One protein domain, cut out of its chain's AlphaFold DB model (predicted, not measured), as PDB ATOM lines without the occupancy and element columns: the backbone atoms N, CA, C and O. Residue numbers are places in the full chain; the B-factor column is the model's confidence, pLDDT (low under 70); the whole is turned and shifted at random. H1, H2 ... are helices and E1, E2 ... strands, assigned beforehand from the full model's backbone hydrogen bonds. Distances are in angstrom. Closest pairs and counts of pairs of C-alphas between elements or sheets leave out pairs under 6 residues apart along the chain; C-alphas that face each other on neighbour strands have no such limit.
ATOM      1  N   LYS A  12      24.017  41.632  45.738       94.62
ATOM      2  CA  LYS A  12      25.441  41.415  46.038       94.62
ATOM      3  C   LYS A  12      26.243  42.672  45.771       94.62
ATOM      4  O   LYS A  12      26.011  43.346  44.777       94.62
ATOM      5  N   ILE A  13      27.217  42.956  46.628       96.19
ATOM      6  CA  ILE A  13      28.208  44.004  46.382       96.19
ATOM      7  C   ILE A  13      29.522  43.332  45.997       96.19
ATOM      8  O   ILE A  13      30.028  42.482  46.727       96.19
ATOM      9  N   VAL A  14      30.062  43.716  44.846       97.06
ATOM     10  CA  VAL A  14      31.332  43.216  44.300       97.06
ATOM     11  C   VAL A  14      32.225  44.390  43.896       97.06
ATOM     12  O   VAL A  14      31.757  45.528  43.834       97.06
ATOM     13  N   SER A  15      33.511  44.153  43.628       97.94
ATOM     14  CA  SER A  15      34.377  45.195  43.063       97.94
ATOM     15  C   SER A  15      34.221  45.271  41.544       97.94
ATOM     16  O   SER A  15      34.102  44.254  40.855       97.94
ATOM     17  N   LYS A  16      34.270  46.491  41.004       97.19
ATOM     18  CA  LYS A  16      34.252  46.754  39.562       97.19
ATOM     19  C   LYS A  16      35.431  46.078  38.862       97.19
ATOM     20  O   LYS A  16      35.238  45.475  37.813       97.19
ATOM     21  N   GLY A  17      36.622  46.130  39.468       97.69
ATOM     22  CA  GLY A  17      37.827  45.472  38.951       97.69
ATOM     23  C   GLY A  17      37.633  43.968  38.761       97.69
ATOM     24  O   GLY A  17      37.857  43.465  37.670       97.69
ATOM     25  N   TRP A  18      37.083  43.271  39.763       97.25
ATOM     26  CA  TRP A  18      36.825  41.832  39.656       97.25
ATOM     27  C   TRP A  18      35.855  41.489  38.518       97.25
ATOM     28  O   TRP A  18      36.047  40.497  37.825       97.25
ATOM     29  N   MET A  19      34.824  42.308  38.292       96.75
ATOM     30  CA  MET A  19      33.896  42.096  37.175       96.75
ATOM     31  C   MET A  19      34.577  42.300  35.816       96.75
ATOM     32  O   MET A  19      34.368  41.496  34.908       96.75
ATOM     33  N   LEU A  20      35.411  43.338  35.689       97.00
ATOM     34  CA  LEU A  20      36.199  43.595  34.480       97.00
ATOM     35  C   LEU A  20      37.178  42.448  34.198       97.00
ATOM     36  O   LEU A  20      37.228  41.965  33.070       97.00
ATOM     37  N   ASP A  21      37.869  41.942  35.223       98.12
ATOM     38  CA  ASP A  21      38.782  40.794  35.109       98.12
ATOM     39  C   ASP A  21      38.060  39.513  34.660       98.12
ATOM     40  O   ASP A  21      38.657  38.621  34.055       98.12
ATOM     41  N   LYS A  22      36.757  39.405  34.947       97.12
ATOM     42  CA  LYS A  22      35.884  38.318  34.476       97.12
ATOM     43  C   LYS A  22      35.270  38.573  33.098       97.12
ATOM     44  O   LYS A  22      34.503  37.736  32.629       97.12
ATOM     45  N   GLY A  23      35.610  39.682  32.443       96.50
ATOM     46  CA  GLY A  23      35.126  40.031  31.107       96.50
ATOM     47  C   GLY A  23      33.717  40.624  31.085       96.50
ATOM     48  O   GLY A  23      33.070  40.618  30.040       96.50
ATOM     49  N   TYR A  24      33.214  41.122  32.216       95.38
ATOM     50  CA  TYR A  24      31.916  41.788  32.249       95.38
ATOM     51  C   TYR A  24      31.965  43.132  31.511       95.38
ATOM     52  O   TYR A  24      32.822  43.972  31.791       95.38
ATOM     53  N   ASN A  25      31.006  43.359  30.609       95.75
ATOM     54  CA  ASN A  25      30.890  44.606  29.859       95.75
ATOM     55  C   ASN A  25      29.836  45.535  30.487       95.75
ATOM     56  O   ASN A  25      28.638  45.311  30.343       95.75
ATOM     57  N   PHE A  26      30.292  46.606  31.139       95.62
ATOM     58  CA  PHE A  26      29.428  47.626  31.747       95.62
ATOM     59  C   PHE A  26      28.678  48.496  30.723       95.62
ATOM     60  O   PHE A  26      27.690  49.131  31.076       95.62
ATOM     61  N   GLU A  27      29.111  48.513  29.462       95.38
ATOM     62  CA  GLU A  27      28.449  49.251  28.377       95.38
ATOM     63  C   GLU A  27      27.350  48.425  27.693       95.38
ATOM     64  O   GLU A  27      26.575  48.956  26.901       95.38
ATOM     65  N   TYR A  28      27.255  47.126  28.000       95.88
ATOM     66  CA  TYR A  28      26.200  46.266  27.479       95.88
ATOM     67  C   TYR A  28      25.013  46.220  28.440       95.88
ATOM     68  O   TYR A  28      25.053  45.573  29.489       95.88
ATOM     69  N   TYR A  29      23.928  46.888  28.062       95.00
ATOM     70  CA  TYR A  29      22.663  46.856  28.781       95.00
ATOM     71  C   TYR A  29      21.487  46.981  27.808       95.00
ATOM     72  O   TYR A  29      21.583  47.582  26.741       95.00
ATOM     73  N   THR A  30      20.351  46.407  28.190       94.19
ATOM     74  CA  THR A  30      19.094  46.438  27.437       94.19
ATOM     75  C   THR A  30      18.107  47.462  27.990       94.19
ATOM     76  O   THR A  30      17.154  47.829  27.308       94.19
ATOM     77  N   ASN A  31      18.280  47.890  29.244       90.94
ATOM     78  CA  ASN A  31      17.380  48.836  29.900       90.94
ATOM     79  C   ASN A  31      18.098  49.603  31.020       90.94
ATOM     80  O   ASN A  31      19.029  49.077  31.631       90.94
ATOM     81  N   ILE A  32      17.631  50.816  31.316       93.56
ATOM     82  CA  ILE A  32      18.102  51.627  32.441       93.56
ATOM     83  C   ILE A  32      16.906  51.959  33.334       93.56
ATOM     84  O   ILE A  32      15.877  52.443  32.863       93.56
ATOM     85  N   LEU A  33      17.045  51.715  34.637       91.12
ATOM     86  CA  LEU A  33      16.089  52.158  35.647       91.12
ATOM     87  C   LEU A  33      16.687  53.317  36.443       91.12
ATOM     88  O   LEU A  33      17.575  53.114  37.271       91.12
ATOM     89  N   HIS A  34      16.136  54.507  36.233       92.25
ATOM     90  CA  HIS A  34      16.477  55.695  37.005       92.25
ATOM     91  C   HIS A  34      15.764  55.676  38.357       92.25
ATOM     92  O   HIS A  34      14.541  55.529  38.434       92.25
ATOM     93  N   THR A  35      16.517  55.838  39.444       90.00
ATOM     94  CA  THR A  35      15.964  55.916  40.801       90.00
ATOM     95  C   THR A  35      16.574  57.081  41.567       90.00
ATOM     96  O   THR A  35      17.640  57.581  41.226       90.00
ATOM     97  N   LYS A  36      15.960  57.462  42.693       91.00
ATOM     98  CA  LYS A  36      16.548  58.459  43.605       91.00
ATOM     99  C   LYS A  36      17.920  58.050  44.167       91.00
ATOM    100  O   LYS A  36      18.640  58.911  44.649       91.00
ATOM    101  N   LYS A  37      18.246  56.750  44.164       88.19
ATOM    102  CA  LYS A  37      19.521  56.215  44.672       88.19
ATOM    103  C   LYS A  37      20.607  56.130  43.594       88.19
ATOM    104  O   LYS A  37      21.746  55.848  43.938       88.19
ATOM    105  N   GLY A  38      20.250  56.340  42.328       91.81
ATOM    106  CA  GLY A  38      21.130  56.154  41.180       91.81
ATOM    107  C   GLY A  38      20.488  55.320  40.075       91.81
ATOM    108  O   GLY A  38      19.325  54.901  40.171       91.81
ATOM    109  N   ASP A  39      21.281  55.089  39.037       95.19
ATOM    110  CA  ASP A  39      20.874  54.392  37.825       95.19
ATOM    111  C   ASP A  39      21.285  52.922  37.872       95.19
ATOM    112  O   ASP A  39      22.431  52.580  38.172       95.19
ATOM    113  N   TYR A  40      20.334  52.050  37.547       94.50
ATOM    114  CA  TYR A  40      20.569  50.619  37.400       94.50
ATOM    115  C   TYR A  40      20.570  50.252  35.920       94.50
ATOM    116  O   TYR A  40      19.575  50.464  35.225       94.50
ATOM    117  N   PHE A  41      21.660  49.649  35.463       95.88
ATOM    118  CA  PHE A  41      21.857  49.199  34.090       95.88
ATOM    119  C   PHE A  41      21.594  47.694  34.015       95.88
ATOM    120  O   PHE A  41      22.308  46.896  34.630       95.88
ATOM    121  N   PHE A  42      20.545  47.309  33.294       93.25
ATOM    122  CA  PHE A  42      20.062  45.932  33.221       93.25
ATOM    123  C   PHE A  42      20.517  45.221  31.956       93.25
ATOM    124  O   PHE A  42      20.394  45.758  30.859       93.25
ATOM    125  N   CYS A  43      20.949  43.976  32.118       91.44
ATOM    126  CA  CYS A  43      21.115  42.980  31.075       91.44
ATOM    127  C   CYS A  43      20.143  41.835  31.398       91.44
ATOM    128  O   CYS A  43      20.433  40.977  32.234       91.44
ATOM    129  N   PHE A  44      18.957  41.873  30.780       88.88
ATOM    130  CA  PHE A  44      17.829  40.998  31.131       88.88
ATOM    131  C   PHE A  44      17.451  41.109  32.627       88.88
ATOM    132  O   PHE A  44      17.344  42.214  33.161       88.88
ATOM    133  N   GLU A  45      17.214  39.986  33.308       89.62
ATOM    134  CA  GLU A  45      16.831  39.917  34.723       89.62
ATOM    135  C   GLU A  45      17.878  40.451  35.714       89.62
ATOM    136  O   GLU A  45      17.509  40.789  36.841       89.62
ATOM    137  N   PHE A  46      19.150  40.573  35.328       92.12
ATOM    138  CA  PHE A  46      20.198  41.102  36.202       92.12
ATOM    139  C   PHE A  46      20.535  42.550  35.872       92.12
ATOM    140  O   PHE A  46      20.622  42.944  34.712       92.12
ATOM    141  N   GLY A  47      20.775  43.345  36.908       93.00
ATOM    142  CA  GLY A  47      21.213  44.725  36.772       93.00
ATOM    143  C   GLY A  47      22.371  45.057  37.690       93.00
ATOM    144  O   GLY A  47      22.613  44.381  38.691       93.00
ATOM    145  N   HIS A  48      23.077  46.125  37.341       96.06
ATOM    146  CA  HIS A  48      24.163  46.658  38.142       96.06
ATOM    147  C   HIS A  48      24.003  48.163  38.361       96.06
ATOM    148  O   HIS A  48      23.538  48.883  37.480       96.06
ATOM    149  N   MET A  49      24.414  48.638  39.533       96.12
ATOM    150  CA  MET A  49      24.550  50.057  39.854       96.12
ATOM    151  C   MET A  49      25.978  50.300  40.330       96.12
ATOM    152  O   MET A  49      26.468  49.608  41.227       96.12
ATOM    153  N   ILE A  50      26.654  51.267  39.713       95.94
ATOM    154  CA  ILE A  50      27.986  51.682  40.149       95.94
ATOM    155  C   ILE A  50      27.846  52.423  41.479       95.94
ATOM    156  O   ILE A  50      27.045  53.345  41.602       95.94
ATOM    157  N   LEU A  51      28.618  51.991  42.469       95.56
ATOM    158  CA  LEU A  51      28.741  52.640  43.766       95.56
ATOM    159  C   LEU A  51      30.073  53.401  43.838       95.56
ATOM    160  O   LEU A  51      30.938  53.284  42.966       95.56
ATOM    161  N   GLU A  52      30.258  54.143  44.924       93.25
ATOM    162  CA  GLU A  52      31.543  54.741  45.281       93.25
ATOM    163  C   GLU A  52      32.617  53.667  45.565       93.25
ATOM    164  O   GLU A  52      32.330  52.469  45.690       93.25
ATOM    165  N   ASP A  53      33.883  54.091  45.627       94.81
ATOM    166  CA  ASP A  53      35.055  53.243  45.907       94.81
ATOM    167  C   ASP A  53      35.236  52.043  44.962       94.81
ATOM    168  O   ASP A  53      35.778  51.000  45.336       94.81
ATOM    169  N   GLY A  54      34.750  52.158  43.724       94.56
ATOM    170  CA  GLY A  54      34.864  51.088  42.733       94.56
ATOM    171  C   GLY A  54      34.051  49.839  43.086       94.56
ATOM    172  O   GLY A  54      34.380  48.749  42.616       94.56
ATOM    173  N   LYS A  55      33.003  49.973  43.905       97.50
ATOM    174  CA  LYS A  55      32.050  48.897  44.194       97.50
ATOM    175  C   LYS A  55      30.901  48.905  43.190       97.50
ATOM    176  O   LYS A  55      30.594  49.912  42.558       97.50
ATOM    177  N   VAL A  56      30.250  47.760  43.053       97.50
ATOM    178  CA  VAL A  56      29.091  47.564  42.183       97.50
ATOM    179  C   VAL A  56      28.035  46.798  42.962       97.50
ATOM    180  O   VAL A  56      28.326  45.737  43.515       97.50
ATOM    181  N   LEU A  57      26.818  47.337  43.005       96.25
ATOM    182  CA  LEU A  57      25.645  46.628  43.503       96.25
ATOM    183  C   LEU A  57      25.029  45.826  42.359       96.25
ATOM    184  O   LEU A  57      24.665  46.399  41.338       96.25
ATOM    185  N   ILE A  58      24.880  44.524  42.557       95.38
ATOM    186  CA  ILE A  58      24.208  43.599  41.651       95.38
ATOM    187  C   ILE A  58      22.820  43.312  42.202       95.38
ATOM    188  O   ILE A  58      22.671  42.963  43.377       95.38
ATOM    189  N   VAL A  59      21.818  43.447  41.340       93.25
ATOM    190  CA  VAL A  59      20.405  43.215  41.648       93.25
ATOM    191  C   VAL A  59      19.791  42.268  40.623       93.25
ATOM    192  O   VAL A  59      20.252  42.190  39.484       93.25
ATOM    193  N   MET A  60      18.722  41.581  41.015       91.00
ATOM    194  CA  MET A  60      17.866  40.818  40.107       91.00
ATOM    195  C   MET A  60      16.449  41.399  40.138       91.00
ATOM    196  O   MET A  60      15.984  41.845  41.187       91.00
ATOM    197  N   THR A  61      15.753  41.408  39.005       86.62
ATOM    198  CA  THR A  61      14.365  41.873  38.890       86.62
ATOM    199  C   THR A  61      13.483  40.798  38.259       86.62
ATOM    200  O   THR A  61      13.870  40.140  37.296       86.62
ATOM    201  N   ASP A  62      12.270  40.641  38.782       80.75
ATOM    202  CA  ASP A  62      11.236  39.761  38.227       80.75
ATOM    203  C   ASP A  62      10.496  40.380  37.033       80.75
ATOM    204  O   ASP A  62       9.741  39.685  36.358       80.75
ATOM    205  N   ARG A  63      10.751  41.656  36.699       70.56
ATOM    206  CA  ARG A  63      10.114  42.340  35.559       70.56
ATOM    207  C   ARG A  63      10.267  41.591  34.230       70.56
ATOM    208  O   ARG A  63       9.392  41.697  33.377       70.56
ATOM    209  N   TYR A  64      11.341  40.819  34.053       64.25
ATOM    210  CA  TYR A  64      11.526  39.953  32.882       64.25
ATOM    211  C   TYR A  64      10.847  38.580  33.018       64.25
ATOM    212  O   TYR A  64      10.422  38.000  32.016       64.25
ATOM    213  N   ILE A  65      10.677  38.080  34.242       62.31
ATOM    214  CA  ILE A  65       9.951  36.836  34.528       62.31
ATOM    215  C   ILE A  65       8.458  37.035  34.246       62.31
ATOM    216  O   ILE A  65       7.841  36.199  33.591       62.31
ATOM    217  N   ASP A  66       7.903  38.185  34.632       56.81
ATOM    218  CA  ASP A  66       6.501  38.544  34.390       56.81
ATOM    219  C   ASP A  66       6.171  38.616  32.883       56.81
ATOM    220  O   ASP A  66       5.081  38.236  32.457       56.81
ATOM    221  N   ILE A  67       7.132  39.040  32.048       55.88
ATOM    222  CA  ILE A  67       6.992  39.024  30.582       55.88
ATOM    223  C   ILE A  67       6.976  37.586  30.054       55.88
ATOM    224  O   ILE A  67       6.128  37.267  29.224       55.88
ATOM    225  N   LYS A  68       7.855  36.695  30.536       47.97
ATOM    226  CA  LYS A  68       7.863  35.288  30.095       47.97
ATOM    227  C   LYS A  68       6.628  34.510  30.549       47.97
ATOM    228  O   LYS A  68       6.105  33.742  29.750       47.97
ATOM    229  N   ILE A  69       6.139  34.735  31.769       56.22
ATOM    230  CA  ILE A  69       4.921  34.088  32.292       56.22
ATOM    231  C   ILE A  69       3.678  34.548  31.520       56.22
ATOM    232  O   ILE A  69       2.783  33.751  31.252       56.22
ATOM    233  N   ARG A  70       3.611  35.826  31.123       55.31
ATOM    234  CA  ARG A  70       2.499  36.338  30.306       55.31
ATOM    235  C   ARG A  70       2.602  35.951  28.829       55.31
ATOM    236  O   ARG A  70       1.572  35.732  28.200       55.31
TER     237      ARG A  70
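What this domain is: This is residues 12 to 70 of the 75 residues of an uncharacterized protein of Chryseobacterium sp (UniProt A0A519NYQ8). Picture one strongly twisted sheet of five antiparallel strands, with the small helix H1 at the end where E1 stops and E5 starts, and a second helix, H2, lying off the sheet past the end of E5. H1 and a loop of nine residues join the two edge strands, E1 and E2, and from E2 the strands E3, E4 and E5 fold back and forth until E5 comes to lie between E4 and E1. The printed part has 59 residues, with two named helices and five named strands in the order E1 H1 E2 E3 E4 E5 H2; the sheet's order is E1 E5 E4 E3 E2, and the class is mixed, helices and strands. It is only just compact, close to loose, with a radius of gyration of the C-alphas of 12.1 A and spans of 39 by 28 by 19 A.

Where its parts are: Find C-alpha 12 at (25.441, 41.415, 46.038), where E1 begins; it runs through residues 12 to 15. H1 follows at residues 16 to 21. Go on to C-alpha 31 at (17.380, 48.836, 29.900), where E2, residues 31 to 35, begins its 13.1 A. E3, residues 38 to 43, covers 16.6 A; E4, residues 46 to 50, covers 13.7 A; E5, residues 55 to 60, covers 16.8 A. H2, residues 63 to 70, covers 11.0 A and ends at C-alpha 70, (2.499, 36.338, 30.306).

How they stand to each other: Begin at the edge strand E1, antiparallel to E5 at 147 degrees; look for N 14 and O 56, 3.0 A apart and within hydrogen-bond range. E2, E3, E4 and E5 form a meander, each strand the antiparallel neighbour of the one before, and each successive pair is a hairpin. Within hydrogen-bond range you will find N 57 and O 49 at 2.9 A between E5 and E4, N 43 and O 46 at 2.8 A between E4 and E3, and N 33 and O 40 at 2.9 A between E3 and the other edge strand, E2. H1 only grazes the sheet, with its residues 16 to 19; its closest C-alphas to E5 are those of Lys 16 and Lys 55, 5.6 A apart. H2 is not on the sheet, and H1 and H2 are apart. In H1 every O i to N i+4 pair is within hydrogen-bond range; in H2, 3 of 4 are.

The domain as a whole: The two C-alphas farthest apart are those of Asp 53 and Arg 70, at 39.9 A. The printed part has no cut. The link from H1 to E2, nine residues, is short; the other links are tight. The mean pLDDT of the printed part is 89.3; look at residues 64 to 70 for the values under 70.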